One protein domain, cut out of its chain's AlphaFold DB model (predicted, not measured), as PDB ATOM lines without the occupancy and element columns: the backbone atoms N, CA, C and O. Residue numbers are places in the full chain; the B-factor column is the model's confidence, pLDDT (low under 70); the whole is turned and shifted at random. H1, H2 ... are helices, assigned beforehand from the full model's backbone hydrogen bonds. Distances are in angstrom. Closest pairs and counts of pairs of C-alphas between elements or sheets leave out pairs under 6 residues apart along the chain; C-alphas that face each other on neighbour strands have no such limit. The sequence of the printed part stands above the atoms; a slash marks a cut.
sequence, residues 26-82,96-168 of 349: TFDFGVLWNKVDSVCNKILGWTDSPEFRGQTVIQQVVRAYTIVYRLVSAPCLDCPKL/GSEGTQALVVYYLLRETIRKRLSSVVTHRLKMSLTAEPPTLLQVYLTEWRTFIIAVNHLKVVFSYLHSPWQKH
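Overview. This is residues 26 to 82 and 96 to 168 of the 349 residues of the protein "Cullin 2" of Trypanosoma cruzi Dm28c (UniProt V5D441). A long helical hairpin, H3 and H4, opens away from its tip, and a shorter hairpin, H1 and H2, packs against its open end. Together they make an up-and-down bundle of four helices, H1 to H4, each running against the one before it in the chain, and the short H5 packs on H2 and H3. The printed part has 130 residues with five named helices, H1 to H5 in order, and no named strand: all helix. It is only just compact, close to loose, with a radius of gyration of the C-alphas of 16.8 A and an elongated outline of 55 by 33 by 25 A.

Arrangement. H1, residues 29 to 44, and H2, residues 55 to 73, form a hairpin at 35.0 degrees, a tilt only just shallow; their closest C-alphas, Val 36 and Ala 64, are 5.5 A apart. H3, residues 97 to 129, touches H2 with residues 98 to 105 alone, closest at the C-alphas of Val 72 and Ala 102, 5.3 A. H4, residues 135 to 157, forms a hairpin with H3 at a shallow tilt of 15 degrees, touching it with residues 135 to 143 alone; the closest C-alphas, Ser 128 and Leu 136, are 4.9 A apart. H5, residues 159 to 167, is apart from H1. Every O i to N i+4 pair is within hydrogen-bond range in H1, H2 and H4; H3 has 27 of 29, and H5 1 of 5, beside 3 of 6 O i to N i+3 pairs.

Along the chain. H1 begins at C-alpha 29 (73.643, 33.442, 123.414) and spans 21.8 A; H2 spans 26.9 A, H3 47.0 A and H4 33.0 A. H5 ends at C-alpha 167 (60.779, 48.382, 132.913).

Size, cuts and confidence. Residues 83 to 95 are not printed, a 13.5 A gap between C-alphas 82 and 96. Mean pLDDT of the printed part is 78.8, with 29 residues under 70.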
ATOM      1  N   THR A  26      80.117  41.438 119.825       49.53
ATOM      2  CA  THR A  26      79.153  40.407 119.423       49.53
ATOM      3  C   THR A  26      79.272  39.192 120.341       49.53
ATOM      4  O   THR A  26      80.362  38.629 120.472       49.53
ATOM      5  N   PHE A  27      78.166  38.766 120.955       63.47
ATOM      6  CA  PHE A  27      78.126  37.611 121.858       63.47
ATOM      7  C   PHE A  27      77.095  36.591 121.393       63.47
ATOM      8  O   PHE A  27      75.958  36.960 121.120       63.47
ATOM      9  N   ASP A  28      77.486  35.319 121.349       72.44
ATOM     10  CA  ASP A  28      76.590  34.193 121.079       72.44
ATOM     11  C   ASP A  28      75.857  33.788 122.370       72.44
ATOM     12  O   ASP A  28      76.482  33.451 123.389       72.44
ATOM     13  N   PHE A  29      74.524  33.832 122.318       75.62
ATOM     14  CA  PHE A  29      73.643  33.442 123.414       75.62
ATOM     15  C   PHE A  29      73.899  31.999 123.886       75.62
ATOM     16  O   PHE A  29      73.951  31.743 125.092       75.62
ATOM     17  N   GLY A  30      74.112  31.053 122.965       74.38
ATOM     18  CA  GLY A  30      74.255  29.631 123.277       74.38
ATOM     19  C   GLY A  30      75.508  29.321 124.097       74.38
ATOM     20  O   GLY A  30      75.456  28.571 125.075       74.38
ATOM     21  N   VAL A  31      76.640  29.947 123.767       78.94
ATOM     22  CA  VAL A  31      77.912  29.750 124.489       78.94
ATOM     23  C   VAL A  31      77.838  30.292 125.917       78.94
ATOM     24  O   VAL A  31      78.367  29.679 126.851       78.94
ATOM     25  N   LEU A  32      77.198  31.448 126.099       79.12
ATOM     26  CA  LEU A  32      77.002  32.050 127.416       79.12
ATOM     27  C   LEU A  32      76.006  31.244 128.252       79.12
ATOM     28  O   LEU A  32      76.294  30.963 129.419       79.12
ATOM     29  N   TRP A  33      74.898  30.802 127.653       82.56
ATOM     30  CA  TRP A  33      73.919  29.963 128.336       82.56
ATOM     31  C   TRP A  33      74.514  28.622 128.771       82.56
ATOM     32  O   TRP A  33      74.353  28.254 129.924       82.56
ATOM     33  N   ASN A  34      75.292  27.936 127.929       83.31
ATOM     34  CA  ASN A  34      75.918  26.658 128.298       83.31
ATOM     35  C   ASN A  34      76.825  26.771 129.537       83.31
ATOM     36  O   ASN A  34      76.901  25.851 130.354       83.31
ATOM     37  N   LYS A  35      77.501  27.915 129.716       82.44
ATOM     38  CA  LYS A  35      78.288  28.187 130.929       82.44
ATOM     39  C   LYS A  35      77.388  28.370 132.150       82.44
ATOM     40  O   LYS A  35      77.704  27.834 133.209       82.44
ATOM     41  N   VAL A  36      76.281  29.098 132.003       84.12
ATOM     42  CA  VAL A  36      75.288  29.282 133.073       84.12
ATOM     43  C   VAL A  36      74.619  27.955 133.422       84.12
ATOM     44  O   VAL A  36      74.558  27.620 134.600       84.12
ATOM     45  N   ASP A  37      74.204  27.162 132.436       84.62
ATOM     46  CA  ASP A  37      73.571  25.855 132.621       84.62
ATOM     47  C   ASP A  37      74.511  24.869 133.326       84.62
ATOM     48  O   ASP A  37      74.114  24.197 134.274       84.62
ATOM     49  N   SER A  38      75.799  24.847 132.963       85.19
ATOM     50  CA  SER A  38      76.799  24.046 133.681       85.19
ATOM     51  C   SER A  38      76.893  24.437 135.160       85.19
ATOM     52  O   SER A  38      76.906  23.565 136.031       85.19
ATOM     53  N   VAL A  39      76.909  25.740 135.465       84.25
ATOM     54  CA  VAL A  39      76.921  26.223 136.854       84.25
ATOM     55  C   VAL A  39      75.602  25.900 137.563       84.25
ATOM     56  O   VAL A  39      75.640  25.445 138.702       84.25
ATOM     57  N   CYS A  40      74.453  26.044 136.901       85.19
ATOM     58  CA  CYS A  40      73.143  25.690 137.454       85.19
ATOM     59  C   CYS A  40      73.057  24.195 137.783       85.19
ATOM     60  O   CYS A  40      72.606  23.835 138.868       85.19
ATOM     61  N   ASN A  41      73.566  23.323 136.910       84.75
ATOM     62  CA  ASN A  41      73.637  21.883 137.157       84.75
ATOM     63  C   ASN A  41      74.561  21.544 138.338       84.75
ATOM     64  O   ASN A  41      74.226  20.674 139.140       84.75
ATOM     65  N   LYS A  42      75.687  22.258 138.500       84.75
ATOM     66  CA  LYS A  42      76.559  22.123 139.681       84.75
ATOM     67  C   LYS A  42      75.873  22.598 140.964       84.75
ATOM     68  O   LYS A  42      75.975  21.919 141.979       84.75
ATOM     69  N   ILE A  43      75.145  23.718 140.916       83.75
ATOM     70  CA  ILE A  43      74.363  24.242 142.049       83.75
ATOM     71  C   ILE A  43      73.277  23.237 142.451       83.75
ATOM     72  O   ILE A  43      73.137  22.919 143.625       83.75
ATOM     73  N   LEU A  44      72.527  22.703 141.488       82.31
ATOM     74  CA  LEU A  44      71.450  21.737 141.721       82.31
ATOM     75  C   LEU A  44      71.950  20.329 142.107       82.31
ATOM     76  O   LEU A  44      71.173  19.500 142.586       82.31
ATOM     77  N   GLY A  45      73.234  20.038 141.883       80.44
ATOM     78  CA  GLY A  45      73.909  18.786 142.230       80.44
ATOM     79  C   GLY A  45      75.047  18.965 143.229       80.44
ATOM     80  O   GLY A  45      76.023  18.217 143.186       80.44
ATOM     81  N   TRP A  46      74.947  19.962 144.110       75.69
ATOM     82  CA  TRP A  46      76.041  20.333 145.006       75.69
ATOM     83  C   TRP A  46      76.433  19.231 146.001       75.69
ATOM     84  O   TRP A  46      77.592  19.158 146.398       75.69
ATOM     85  N   THR A  47      75.514  18.331 146.361       69.06
ATOM     86  CA  THR A  47      75.808  17.142 147.188       69.06
ATOM     87  C   THR A  47      76.706  16.137 146.479       69.06
ATOM     88  O   THR A  47      77.520  15.479 147.121       69.06
ATOM     89  N   ASP A  48      76.582  16.050 145.155       67.62
ATOM     90  CA  ASP A  48      77.312  15.105 144.310       67.62
ATOM     91  C   ASP A  48      78.673  15.692 143.867       67.62
ATOM     92  O   ASP A  48      79.504  14.994 143.288       67.62
ATOM     93  N   SER A  49      78.915  16.985 144.139       59.28
ATOM     94  CA  SER A  49      80.071  17.746 143.651       59.28
ATOM     95  C   SER A  49      81.002  18.171 144.800       59.28
ATOM     96  O   SER A  49      80.728  19.166 145.477       59.28
ATOM     97  N   PRO A  50      82.158  17.508 145.009       58.75
ATOM     98  CA  PRO A  50      83.100  17.859 146.082       58.75
ATOM     99  C   PRO A  50      83.736  19.254 145.916       58.75
ATOM    100  O   PRO A  50      84.227  19.827 146.885       58.75
ATOM    101  N   GLU A  51      83.693  19.821 144.705       55.81
ATOM    102  CA  GLU A  51      84.221  21.154 144.364       55.81
ATOM    103  C   GLU A  51      83.348  22.318 144.873       55.81
ATOM    104  O   GLU A  51      83.793  23.470 144.919       55.81
ATOM    105  N   PHE A  52      82.097  22.039 145.252       59.25
ATOM    106  CA  PHE A  52      81.106  23.046 145.634       59.25
ATOM    107  C   PHE A  52      81.111  23.289 147.154       59.25
ATOM    108  O   PHE A  52      80.100  23.131 147.836       59.25
ATOM    109  N   ARG A  53      82.277  23.642 147.714       63.62
ATOM    110  CA  ARG A  53      82.440  23.937 149.149       63.62
ATOM    111  C   ARG A  53      83.186  25.250 149.385       63.62
ATOM    112  O   ARG A  53      84.267  25.476 148.852       63.62
ATOM    113  N   GLY A  54      82.631  26.094 150.255       67.25
ATOM    114  CA  GLY A  54      83.278  27.322 150.720       67.25
ATOM    115  C   GLY A  54      83.289  28.448 149.681       67.25
ATOM    116  O   GLY A  54      82.296  28.709 149.006       67.25
ATOM    117  N   GLN A  55      84.413  29.156 149.569       67.00
ATOM    118  CA  GLN A  55      84.523  30.401 148.798       67.00
ATOM    119  C   GLN A  55      84.389  30.209 147.274       67.00
ATOM    120  O   GLN A  55      84.023  31.148 146.562       67.00
ATOM    121  N   THR A  56      84.609  28.991 146.768       73.88
ATOM    122  CA  THR A  56      84.436  28.642 145.347       73.88
ATOM    123  C   THR A  56      82.978  28.753 144.901       73.88
ATOM    124  O   THR A  56      82.718  29.179 143.778       73.88
ATOM    125  N   VAL A  57      82.022  28.462 145.790       74.94
ATOM    126  CA  VAL A  57      80.579  28.589 145.527       74.94
ATOM    127  C   VAL A  57      80.224  30.029 145.190       74.94
ATOM    128  O   VAL A  57      79.613  30.298 144.160       74.94
ATOM    129  N   ILE A  58      80.680  30.970 146.017       78.88
ATOM    130  CA  ILE A  58      80.409  32.399 145.834       78.88
ATOM    131  C   ILE A  58      81.007  32.877 144.509       78.88
ATOM    132  O   ILE A  58      80.333  33.566 143.751       78.88
ATOM    133  N   GLN A  59      82.233  32.464 144.178       81.44
ATOM    134  CA  GLN A  59      82.860  32.825 142.904       81.44
ATOM    135  C   GLN A  59      82.074  32.300 141.694       81.44
ATOM    136  O   GLN A  59      81.900  33.032 140.721       81.44
ATOM    137  N   GLN A  60      81.582  31.058 141.739       81.69
ATOM    138  CA  GLN A  60      80.793  30.475 140.647       81.69
ATOM    139  C   GLN A  60      79.419  31.146 140.513       81.69
ATOM    140  O   GLN A  60      79.017  31.482 139.400       81.69
ATOM    141  N   VAL A  61      78.735  31.413 141.630       84.12
ATOM    142  CA  VAL A  61      77.445  32.127 141.654       84.12
ATOM    143  C   VAL A  61      77.611  33.553 141.129       84.12
ATOM    144  O   VAL A  61      76.841  33.969 140.271       84.12
ATOM    145  N   VAL A  62      78.637  34.292 141.567       84.19
ATOM    146  CA  VAL A  62      78.901  35.659 141.082       84.19
ATOM    147  C   VAL A  62      79.236  35.653 139.591       84.19
ATOM    148  O   VAL A  62      78.718  36.482 138.846       84.19
ATOM    149  N   ARG A  63      80.038  34.693 139.114       82.75
ATOM    150  CA  ARG A  63      80.311  34.536 137.675       82.75
ATOM    151  C   ARG A  63      79.028  34.274 136.891       82.75
ATOM    152  O   ARG A  63      78.786  34.966 135.905       82.75
ATOM    153  N   ALA A  64      78.189  33.342 137.338       84.38
ATOM    154  CA  ALA A  64      76.908  33.064 136.695       84.38
ATOM    155  C   ALA A  64      75.989  34.295 136.706       84.38
ATOM    156  O   ALA A  64      75.465  34.654 135.658       84.38
ATOM    157  N   TYR A  65      75.891  35.008 137.832       85.94
ATOM    158  CA  TYR A  65      75.158  36.271 137.937       85.94
ATOM    159  C   TYR A  65      75.653  37.305 136.920       85.94
ATOM    160  O   TYR A  65      74.850  37.900 136.212       85.94
ATOM    161  N   THR A  66      76.971  37.494 136.777       83.56
ATOM    162  CA  THR A  66      77.506  38.450 135.791       83.56
ATOM    163  C   THR A  66      77.207  38.051 134.348       83.56
ATOM    164  O   THR A  66      77.041  38.929 133.504       83.56
ATOM    165  N   ILE A  67      77.125  36.750 134.049       80.12
ATOM    166  CA  ILE A  67      76.748  36.264 132.718       80.12
ATOM    167  C   ILE A  67      75.250  36.481 132.487       80.12
ATOM    168  O   ILE A  67      74.881  36.999 131.440       80.12
ATOM    169  N   VAL A  68      74.399  36.163 133.467       81.50
ATOM    170  CA  VAL A  68      72.945  36.391 133.394       81.50
ATOM    171  C   VAL A  68      72.623  37.879 133.275       81.50
ATOM    172  O   VAL A  68      71.841  38.262 132.413       81.50
ATOM    173  N   TYR A  69      73.280  38.730 134.066       81.19
ATOM    174  CA  TYR A  69      73.167  40.183 133.953       81.19
ATOM    175  C   TYR A  69      73.436  40.642 132.518       81.19
ATOM    176  O   TYR A  69      72.661  41.420 131.975       81.19
ATOM    177  N   ARG A  70      74.485  40.125 131.867       76.38
ATOM    178  CA  ARG A  70      74.815  40.472 130.473       76.38
ATOM    179  C   ARG A  70      73.821  39.917 129.462       76.38
ATOM    180  O   ARG A  70      73.427  40.653 128.571       76.38
ATOM    181  N   LEU A  71      73.393  38.665 129.625       74.88
ATOM    182  CA  LEU A  71      72.384  38.028 128.766       74.88
ATOM    183  C   LEU A  71      71.057  38.798 128.744       74.88
ATOM    184  O   LEU A  71      70.306  38.691 127.782       74.88
ATOM    185  N   VAL A  72      70.772  39.533 129.817       73.44
ATOM    186  CA  VAL A  72      69.508  40.240 130.038       73.44
ATOM    187  C   VAL A  72      69.638  41.760 129.819       73.44
ATOM    188  O   VAL A  72      68.627  42.424 129.629       73.44
ATOM    189  N   SER A  73      70.856  42.322 129.820       70.94
ATOM    190  CA  SER A  73      71.109  43.769 129.640       70.94
ATOM    191  C   SER A  73      71.701  44.161 128.285       70.94
ATOM    192  O   SER A  73      71.765  45.350 127.994       70.94
ATOM    193  N   ALA A  74      72.169  43.206 127.476       70.25
ATOM    194  CA  ALA A  74      72.765  43.490 126.174       70.25
ATOM    195  C   ALA A  74      72.244  42.527 125.095       70.25
ATOM    196  O   ALA A  74      72.176  41.317 125.338       70.25
ATOM    197  N   PRO A  75      71.944  43.024 123.878       64.06
ATOM    198  CA  PRO A  75      71.460  42.186 122.792       64.06
ATOM    199  C   PRO A  75      72.536  41.181 122.355       64.06
ATOM    200  O   PRO A  75      73.591  41.549 121.839       64.06
ATOM    201  N   CYS A  76      72.259  39.894 122.557       62.94
ATOM    202  CA  CYS A  76      73.080  38.784 122.074       62.94
ATOM    203  C   CYS A  76      72.673  38.350 120.652       62.94
ATOM    204  O   CYS A  76      71.493  38.395 120.291       62.94
ATOM    205  N   LEU A  77      73.648  37.883 119.868       60.47
ATOM    206  CA  LEU A  77      73.430  37.187 118.599       60.47
ATOM    207  C   LEU A  77      72.834  35.793 118.856       60.47
ATOM    208  O   LEU A  77      73.093  35.183 119.895       60.47
ATOM    209  N   ASP A  78      72.028  35.312 117.906       61.06
ATOM    210  CA  ASP A  78      71.412  33.975 117.910       61.06
ATOM    211  C   ASP A  78      70.557  33.647 119.145       61.06
ATOM    212  O   ASP A  78      70.446  32.496 119.571       61.06
ATOM    213  N   CYS A  79      69.887  34.652 119.720       58.97
ATOM    214  CA  CYS A  79      68.873  34.391 120.734       58.97
ATOM    215  C   CYS A  79      67.696  33.604 120.116       58.97
ATOM    216  O   CYS A  79      67.123  34.055 119.114       58.97
ATOM    217  N   PRO A  80      67.305  32.451 120.697       62.78
ATOM    218  CA  PRO A  80      66.143  31.697 120.246       62.78
ATOM    219  C   PRO A  80      64.899  32.584 120.195       62.78
ATOM    220  O   PRO A  80      64.487  33.165 121.198       62.78
ATOM    221  N   LYS A  81      64.268  32.678 119.023       61.09
ATOM    222  CA  LYS A  81      62.979  33.361 118.897       61.09
ATOM    223  C   LYS A  81      61.919  32.505 119.584       61.09
ATOM    224  O   LYS A  81      61.685  31.368 119.179       61.09
ATOM    225  N   LEU A  82      61.277  33.043 120.616       56.81
ATOM    226  CA  LEU A  82      60.125  32.401 121.244       56.81
ATOM    227  C   LEU A  82      58.941  32.482 120.273       56.81
ATOM    228  O   LEU A  82      58.428  33.566 120.008       56.81
ATOM    229  N   GLY A  96      61.359  45.452 122.296       55.41
ATOM    230  CA  GLY A  96      62.807  45.527 122.491       55.41
ATOM    231  C   GLY A  96      63.440  44.138 122.624       55.41
ATOM    232  O   GLY A  96      62.914  43.274 123.325       55.41
ATOM    233  N   SER A  97      64.599  43.945 121.979       61.47
ATOM    234  CA  SER A  97      65.401  42.703 121.997       61.47
ATOM    235  C   SER A  97      65.673  42.165 123.412       61.47
ATOM    236  O   SER A  97      65.830  40.958 123.592       61.47
ATOM    237  N   GLU A  98      65.730  43.049 124.408       62.84
ATOM    238  CA  GLU A  98      66.058  42.735 125.803       62.84
ATOM    239  C   GLU A  98      64.910  42.010 126.531       62.84
ATOM    240  O   GLU A  98      65.144  41.057 127.277       62.84
ATOM    241  N   GLY A  99      63.653  42.394 126.270       64.94
ATOM    242  CA  GLY A  99      62.478  41.763 126.882       64.94
ATOM    243  C   GLY A  99      62.280  40.318 126.414       64.94
ATOM    244  O   GLY A  99      62.002  39.428 127.220       64.94
ATOM    245  N   THR A 100      62.498  40.056 125.121       70.69
ATOM    246  CA  THR A 100      62.450  38.696 124.561       70.69
ATOM    247  C   THR A 100      63.600  37.829 125.087       70.69
ATOM    248  O   THR A 100      63.383  36.664 125.414       70.69
ATOM    249  N   GLN A 101      64.806  38.384 125.244       74.25
ATOM    250  CA  GLN A 101      65.957  37.669 125.815       74.25
ATOM    251  C   GLN A 101      65.739  37.273 127.278       74.25
ATOM    252  O   GLN A 101      66.016  36.130 127.649       74.25
ATOM    253  N   ALA A 102      65.180  38.169 128.097       74.62
ATOM    254  CA  ALA A 102      64.828  37.863 129.481       74.62
ATOM    255  C   ALA A 102      63.824  36.696 129.581       74.62
ATOM    256  O   ALA A 102      63.993  35.805 130.414       74.62
ATOM    257  N   LEU A 103      62.831  36.636 128.685       75.81
ATOM    258  CA  LEU A 103      61.899  35.504 128.618       75.81
ATOM    259  C   LEU A 103      62.590  34.192 128.263       75.81
ATOM    260  O   LEU A 103      62.309  33.168 128.882       75.81
ATOM    261  N   VAL A 104      63.495  34.202 127.281       80.00
ATOM    262  CA  VAL A 104      64.228  32.990 126.889       80.00
ATOM    263  C   VAL A 104      65.029  32.458 128.074       80.00
ATOM    264  O   VAL A 104      64.935  31.276 128.396       80.00
ATOM    265  N   VAL A 105      65.760  33.332 128.771       81.94
ATOM    266  CA  VAL A 105      66.530  32.971 129.971       81.94
ATOM    267  C   VAL A 105      65.620  32.398 131.064       81.94
ATOM    268  O   VAL A 105      65.970  31.395 131.685       81.94
ATOM    269  N   TYR A 106      64.433  32.975 131.268       83.25
ATOM    270  CA  TYR A 106      63.446  32.459 132.218       83.25
ATOM    271  C   TYR A 106      62.942  31.054 131.859       83.25
ATOM    272  O   TYR A 106      62.913  30.167 132.716       83.25
ATOM    273  N   TYR A 107      62.568  30.815 130.598       83.69
ATOM    274  CA  TYR A 107      62.110  29.492 130.163       83.69
ATOM    275  C   TYR A 107      63.217  28.444 130.260       83.69
ATOM    276  O   TYR A 107      62.946  27.314 130.666       83.69
ATOM    277  N   LEU A 108      64.459  28.811 129.939       84.75
ATOM    278  CA  LEU A 108      65.590  27.900 130.062       84.75
ATOM    279  C   LEU A 108      65.910  27.578 131.527       84.75
ATOM    280  O   LEU A 108      66.135  26.415 131.843       84.75
ATOM    281  N   LEU A 109      65.841  28.554 132.440       86.06
ATOM    282  CA  LEU A 109      65.940  28.303 133.883       86.06
ATOM    283  C   LEU A 109      64.880  27.296 134.348       86.06
ATOM    284  O   LEU A 109      65.199  26.312 135.021       86.06
ATOM    285  N   ARG A 110      63.619  27.531 133.963       85.88
ATOM    286  CA  ARG A 110      62.496  26.643 134.279       85.88
ATOM    287  C   ARG A 110      62.754  25.226 133.760       85.88
ATOM    288  O   ARG A 110      62.459  24.255 134.454       85.88
ATOM    289  N   GLU A 111      63.312  25.102 132.563       87.50
ATOM    290  CA  GLU A 111      63.650  23.822 131.948       87.50
ATOM    291  C   GLU A 111      64.810  23.108 132.660       87.50
ATOM    292  O   GLU A 111      64.707  21.912 132.935       87.50
ATOM    293  N   THR A 112      65.877  23.821 133.032       85.19
ATOM    294  CA  THR A 112      67.021  23.252 133.764       85.19
ATOM    295  C   THR A 112      66.595  22.700 135.129       85.19
ATOM    296  O   THR A 112      66.959  21.572 135.478       85.19
ATOM    297  N   ILE A 113      65.770  23.443 135.883       86.75
ATOM    298  CA  ILE A 113      65.230  22.972 137.169       86.75
ATOM    299  C   ILE A 113      64.360  21.730 136.944       86.75
ATOM    300  O   ILE A 113      64.597  20.690 137.564       86.75
ATOM    301  N   ARG A 114      63.409  21.796 136.002       87.88
ATOM    302  CA  ARG A 114      62.519  20.676 135.663       87.88
ATOM    303  C   ARG A 114      63.300  19.417 135.305       87.88
ATOM    304  O   ARG A 114      63.018  18.352 135.842       87.88
ATOM    305  N   LYS A 115      64.299  19.534 134.428       88.44
ATOM    306  CA  LYS A 115      65.121  18.412 133.968       88.44
ATOM    307  C   LYS A 115      65.795  17.704 135.137       88.44
ATOM    308  O   LYS A 115      65.683  16.485 135.235       88.44
ATOM    309  N   ARG A 116      66.439  18.449 136.045       85.00
ATOM    310  CA  ARG A 116      67.084  17.866 137.234       85.00
ATOM    311  C   ARG A 116      66.069  17.174 138.138       85.00
ATOM    312  O   ARG A 116      66.325  16.060 138.597       85.00
ATOM    313  N   LEU A 117      64.949  17.835 138.413       86.12
ATOM    314  CA  LEU A 117      63.938  17.300 139.313       86.12
ATOM    315  C   LEU A 117      63.291  16.019 138.746       86.12
ATOM    316  O   LEU A 117      63.165  15.017 139.454       86.12
ATOM    317  N   SER A 118      62.963  16.002 137.452       85.56
ATOM    318  CA  SER A 118      62.418  14.822 136.772       85.56
ATOM    319  C   SER A 118      63.433  13.682 136.649       85.56
ATOM    320  O   SER A 118      63.055  12.525 136.796       85.56
ATOM    321  N   SER A 119      64.715  13.965 136.390       85.12
ATOM    322  CA  SER A 119      65.703  12.901 136.167       85.12
ATOM    323  C   SER A 119      66.268  12.326 137.461       85.12
ATOM    324  O   SER A 119      66.456  11.121 137.566       85.12
ATOM    325  N   VAL A 120      66.588  13.182 138.436       83.88
ATOM    326  CA  VAL A 120      67.360  12.785 139.618       83.88
ATOM    327  C   VAL A 120      66.467  12.642 140.841       83.88
ATOM    328  O   VAL A 120      66.437  11.571 141.445       83.88
ATOM    329  N   VAL A 121      65.718  13.689 141.190       84.94
ATOM    330  CA  VAL A 121      64.897  13.688 142.413       84.94
ATOM    331  C   VAL A 121      63.786  12.651 142.301       84.94
ATOM    332  O   VAL A 121      63.645  11.804 143.176       84.94
ATOM    333  N   THR A 122      63.066  12.640 141.178       87.50
ATOM    334  CA  THR A 122      61.996  11.662 140.935       87.50
ATOM    335  C   THR A 122      62.535  10.229 140.943       87.50
ATOM    336  O   THR A 122      61.924   9.353 141.543       87.50
ATOM    337  N   HIS A 123      63.701   9.978 140.339       88.12
ATOM    338  CA  HIS A 123      64.320   8.651 140.363       88.12
ATOM    339  C   HIS A 123      64.678   8.215 141.791       88.12
ATOM    340  O   HIS A 123      64.361   7.096 142.189       88.12
ATOM    341  N   ARG A 124      65.298   9.095 142.589       87.12
ATOM    342  CA  ARG A 124      65.658   8.792 143.983       87.12
ATOM    343  C   ARG A 124      64.431   8.549 144.864       87.12
ATOM    344  O   ARG A 124      64.450   7.608 145.650       87.12
ATOM    345  N   LEU A 125      63.363   9.329 144.684       88.19
ATOM    346  CA  LEU A 125      62.090   9.123 145.384       88.19
ATOM    347  C   LEU A 125      61.414   7.810 144.970       88.19
ATOM    348  O   LEU A 125      60.938   7.070 145.822       88.19
ATOM    349  N   LYS A 126      61.419   7.461 143.679       87.75
ATOM    350  CA  LYS A 126      60.846   6.188 143.219       87.75
ATOM    351  C   LYS A 126      61.618   4.974 143.733       87.75
ATOM    352  O   LYS A 126      61.009   3.978 144.097       87.75
ATOM    353  N   MET A 127      62.945   5.053 143.810       87.62
ATOM    354  CA  MET A 127      63.760   3.985 144.403       87.62
ATOM    355  C   MET A 127      63.491   3.807 145.901       87.62
ATOM    356  O   MET A 127      63.488   2.680 146.396       87.62
ATOM    357  N   SER A 128      63.215   4.891 146.628       85.75
ATOM    358  CA  SER A 128      62.889   4.801 148.052       85.75
ATOM    359  C   SER A 128      61.456   4.346 148.339       85.75
ATOM    360  O   SER A 128      61.204   3.918 149.461       85.75
ATOM    361  N   LEU A 129      60.546   4.344 147.353       86.38
ATOM    362  CA  LEU A 129      59.221   3.716 147.494       86.38
ATOM    363  C   LEU A 129      59.321   2.203 147.728       86.38
ATOM    364  O   LEU A 129      58.512   1.644 148.457       86.38
ATOM    365  N   THR A 130      60.320   1.540 147.137       83.94
ATOM    366  CA  THR A 130      60.550   0.094 147.322       83.94
ATOM    367  C   THR A 130      61.372  -0.252 148.566       83.94
ATOM    368  O   THR A 130      61.570  -1.427 148.861       83.94
ATOM    369  N   ALA A 131      61.887   0.757 149.275       86.81
ATOM    370  CA  ALA A 131      62.695   0.575 150.476       86.81
ATOM    371  C   ALA A 131      61.821   0.480 151.739       86.81
ATOM    372  O   ALA A 131      60.645   0.843 151.735       86.81
ATOM    373  N   GLU A 132      62.407   0.016 152.843       84.88
ATOM    374  CA  GLU A 132      61.691  -0.096 154.116       84.88
ATOM    375  C   GLU A 132      61.281   1.289 154.667       84.88
ATOM    376  O   GLU A 132      62.050   2.251 154.605       84.88
ATOM    377  N   PRO A 133      60.073   1.447 155.236       83.06
ATOM    378  CA  PRO A 133      59.691   2.690 155.900       83.06
ATOM    379  C   PRO A 133      60.552   2.903 157.165       83.06
ATOM    380  O   PRO A 133      60.740   1.950 157.922       83.06
ATOM    381  N   PRO A 134      61.051   4.124 157.470       84.00
ATOM    382  CA  PRO A 134      60.692   5.433 156.913       84.00
ATOM    383  C   PRO A 134      61.705   5.993 155.884       84.00
ATOM    384  O   PRO A 134      61.975   7.199 155.866       84.00
ATOM    385  N   THR A 135      62.326   5.155 155.044       88.25
ATOM    386  CA  THR A 135      63.386   5.599 154.117       88.25
ATOM    387  C   THR A 135      62.904   6.645 153.107       88.25
ATOM    388  O   THR A 135      63.639   7.590 152.821       88.25
ATOM    389  N   LEU A 136      61.666   6.551 152.606       90.06
ATOM    390  CA  LEU A 136      61.105   7.549 151.683       90.06
ATOM    391  C   LEU A 136      61.074   8.946 152.313       90.06
ATOM    392  O   LEU A 136      61.507   9.910 151.684       90.06
ATOM    393  N   LEU A 137      60.626   9.043 153.567       90.31
ATOM    394  CA  LEU A 137      60.560  10.301 154.315       90.31
ATOM    395  C   LEU A 137      61.951  10.919 154.517       90.31
ATOM    396  O   LEU A 137      62.133  12.124 154.340       90.31
ATOM    397  N   GLN A 138      62.950  10.095 154.840       91.44
ATOM    398  CA  GLN A 138      64.335  10.545 155.017       91.44
ATOM    399  C   GLN A 138      64.957  11.033 153.703       91.44
ATOM    400  O   GLN A 138      65.608  12.084 153.676       91.44
ATOM    401  N   VAL A 139      64.741  10.293 152.610       91.06
ATOM    402  CA  VAL A 139      65.217  10.671 151.272       91.06
ATOM    403  C   VAL A 139      64.544  11.966 150.834       91.06
ATOM    404  O   VAL A 139      65.239  12.905 150.457       91.06
ATOM    405  N   TYR A 140      63.222  12.070 150.974       92.44
ATOM    406  CA  TYR A 140      62.477  13.288 150.663       92.44
ATOM    407  C   TYR A 140      63.025  14.505 151.416       92.44
ATOM    408  O   TYR A 140      63.315  15.528 150.799       92.44
ATOM    409  N   LEU A 141      63.241  14.392 152.730       91.75
ATOM    410  CA  LEU A 141      63.763  15.497 153.533       91.75
ATOM    411  C   LEU A 141      65.178  15.910 153.099       91.75
ATOM    412  O   LEU A 141      65.504  17.100 153.056       91.75
ATOM    413  N   THR A 142      66.022  14.931 152.779       91.00
ATOM    414  CA  THR A 142      67.399  15.171 152.329       91.00
ATOM    415  C   THR A 142      67.420  15.886 150.981       91.00
ATOM    416  O   THR A 142      68.123  16.889 150.822       91.00
ATOM    417  N   GLU A 143      66.604  15.428 150.031       90.81
ATOM    418  CA  GLU A 143      66.459  16.065 148.723       90.81
ATOM    419  C   GLU A 143      65.850  17.467 148.850       90.81
ATOM    420  O   GLU A 143      66.352  18.401 148.233       90.81
ATOM    421  N   TRP A 144      64.843  17.652 149.709       91.56
ATOM    422  CA  TRP A 144      64.225  18.954 149.967       91.56
ATOM    423  C   TRP A 144      65.226  19.980 150.507       91.56
ATOM    424  O   TRP A 144      65.342  21.086 149.979       91.56
ATOM    425  N   ARG A 145      66.000  19.615 151.538       90.44
ATOM    426  CA  ARG A 145      67.031  20.494 152.117       90.44
ATOM    427  C   ARG A 145      68.087  20.867 151.076       90.44
ATOM    428  O   ARG A 145      68.461  22.033 150.958       90.44
ATOM    429  N   THR A 146      68.523  19.883 150.293       89.25
ATOM    430  CA  THR A 146      69.479  20.068 149.193       89.25
ATOM    431  C   THR A 146      68.933  21.024 148.138       89.25
ATOM    432  O   THR A 146      69.644  21.929 147.692       89.25
ATOM    433  N   PHE A 147      67.661  20.858 147.783       90.56
ATOM    434  CA  PHE A 147      66.964  21.662 146.794       90.56
ATOM    435  C   PHE A 147      66.781  23.112 147.244       90.56
ATOM    436  O   PHE A 147      67.147  24.015 146.502       90.56
ATOM    437  N   ILE A 148      66.308  23.364 148.468       90.19
ATOM    438  CA  ILE A 148      66.115  24.732 148.978       90.19
ATOM    439  C   ILE A 148      67.428  25.522 149.017       90.19
ATOM    440  O   ILE A 148      67.457  26.699 148.653       90.19
ATOM    441  N   ILE A 149      68.538  24.879 149.394       88.88
ATOM    442  CA  ILE A 149      69.866  25.507 149.333       88.88
ATOM    443  C   ILE A 149      70.217  25.876 147.885       88.88
ATOM    444  O   ILE A 149      70.634  27.006 147.619       88.88
ATOM    445  N   ALA A 150      69.995  24.965 146.936       89.12
ATOM    446  CA  ALA A 150      70.237  25.223 145.520       89.12
ATOM    447  C   ALA A 150      69.361  26.370 144.979       89.12
ATOM    448  O   ALA A 150      69.867  27.252 144.284       89.12
ATOM    449  N   VAL A 151      68.079  26.417 145.349       89.25
ATOM    450  CA  VAL A 151      67.140  27.483 144.964       89.25
ATOM    451  C   VAL A 151      67.591  28.843 145.489       89.25
ATOM    452  O   VAL A 151      67.553  29.817 144.741       89.25
ATOM    453  N   ASN A 152      68.097  28.925 146.723       89.62
ATOM    454  CA  ASN A 152      68.645  30.175 147.261       89.62
ATOM    455  C   ASN A 152      69.835  30.689 146.437       89.62
ATOM    456  O   ASN A 152      69.946  31.890 146.193       89.62
ATOM    457  N   HIS A 153      70.705  29.796 145.958       88.12
ATOM    458  CA  HIS A 153      71.800  30.180 145.067       88.12
ATOM    459  C   HIS A 153      71.307  30.581 143.672       88.12
ATOM    460  O   HIS A 153      71.764  31.593 143.141       88.12
ATOM    461  N   LEU A 154      70.351  29.846 143.095       87.81
ATOM    462  CA  LEU A 154      69.743  30.195 141.806       87.81
ATOM    463  C   LEU A 154      69.047  31.558 141.865       87.81
ATOM    464  O   LEU A 154      69.241  32.379 140.974       87.81
ATOM    465  N   LYS A 155      68.328  31.855 142.949       88.88
ATOM    466  CA  LYS A 155      67.714  33.168 143.181       88.88
ATOM    467  C   LYS A 155      68.732  34.305 143.087       88.88
ATOM    468  O   LYS A 155      68.437  35.339 142.497       88.88
ATOM    469  N   VAL A 156      69.940  34.125 143.627       87.00
ATOM    470  CA  VAL A 156      71.009  35.130 143.510       87.00
ATOM    471  C   VAL A 156      71.459  35.276 142.057       87.00
ATOM    472  O   VAL A 156      71.532  36.399 141.557       87.00
ATOM    473  N   VAL A 157      71.702  34.159 141.360       86.25
ATOM    474  CA  VAL A 157      72.137  34.144 139.950       86.25
ATOM    475  C   VAL A 157      71.139  34.862 139.039       86.25
ATOM    476  O   VAL A 157      71.549  35.646 138.186       86.25
ATOM    477  N   PHE A 158      69.841  34.640 139.245       85.69
ATOM    478  CA  PHE A 158      68.766  35.179 138.407       85.69
ATOM    479  C   PHE A 158      68.091  36.430 138.982       85.69
ATOM    480  O   PHE A 158      67.095  36.895 138.438       85.69
ATOM    481  N   SER A 159      68.644  37.036 140.035       83.88
ATOM    482  CA  SER A 159      68.058  38.218 140.689       83.88
ATOM    483  C   SER A 159      67.819  39.400 139.737       83.88
ATOM    484  O   SER A 159      66.831  40.119 139.882       83.88
ATOM    485  N   TYR A 160      68.675  39.577 138.724       79.06
ATOM    486  CA  TYR A 160      68.537  40.653 137.738       79.06
ATOM    487  C   TYR A 160      67.463  40.389 136.669       79.06
ATOM    488  O   TYR A 160      67.028  41.328 136.007       79.06
ATOM    489  N   LEU A 161      66.988  39.147 136.524       77.88
ATOM    490  CA  LEU A 161      66.012  38.751 135.501       77.88
ATOM    491  C   LEU A 161      64.710  39.566 135.589       77.88
ATOM    492  O   LEU A 161      64.104  39.899 134.573       77.88
ATOM    493  N   HIS A 162      64.315  39.938 136.807       71.12
ATOM    494  CA  HIS A 162      63.084  40.678 137.070       71.12
ATOM    495  C   HIS A 162      63.195  42.188 136.795       71.12
ATOM    496  O   HIS A 162      62.167  42.842 136.633       71.12
ATOM    497  N   SER A 163      64.403  42.765 136.720       68.44
ATOM    498  CA  SER A 163      64.563  44.223 136.613       68.44
ATOM    499  C   SER A 163      64.229  44.761 135.214       68.44
ATOM    500  O   SER A 163      63.422  45.689 135.131       68.44
ATOM    501  N   PRO A 164      64.740  44.194 134.101       60.69
ATOM    502  CA  PRO A 164      64.320  44.637 132.769       60.69
ATOM    503  C   PRO A 164      62.865  44.301 132.446       60.69
ATOM    504  O   PRO A 164      62.238  45.041 131.693       60.69
ATOM    505  N   TRP A 165      62.306  43.255 133.066       61.25
ATOM    506  CA  TRP A 165      60.894  42.890 132.925       61.25
ATOM    507  C   TRP A 165      59.936  43.926 133.523       61.25
ATOM    508  O   TRP A 165      58.889  44.191 132.955       61.25
ATOM    509  N   GLN A 166      60.295  44.543 134.652       60.22
ATOM    510  CA  GLN A 166      59.488  45.604 135.273       60.22
ATOM    511  C   GLN A 166      59.535  46.930 134.500       60.22
ATOM    512  O   GLN A 166      58.664  47.774 134.687       60.22
ATOM    513  N   LYS A 167      60.563  47.136 133.666       59.03
ATOM    514  CA  LYS A 167      60.779  48.382 132.913       59.03
ATOM    515  C   LYS A 167      60.092  48.400 131.552       59.03
ATOM    516  O   LYS A 167      59.776  49.472 131.054       59.03
ATOM    517  N   HIS A 168      59.905  47.233 130.949       56.28
ATOM    518  CA  HIS A 168      59.237  47.099 129.667       56.28
ATOM    519  C   HIS A 168      57.830  46.587 129.956       56.28
ATOM    520  O   HIS A 168      57.696  45.466 130.431       56.28
TER     521      HIS A 168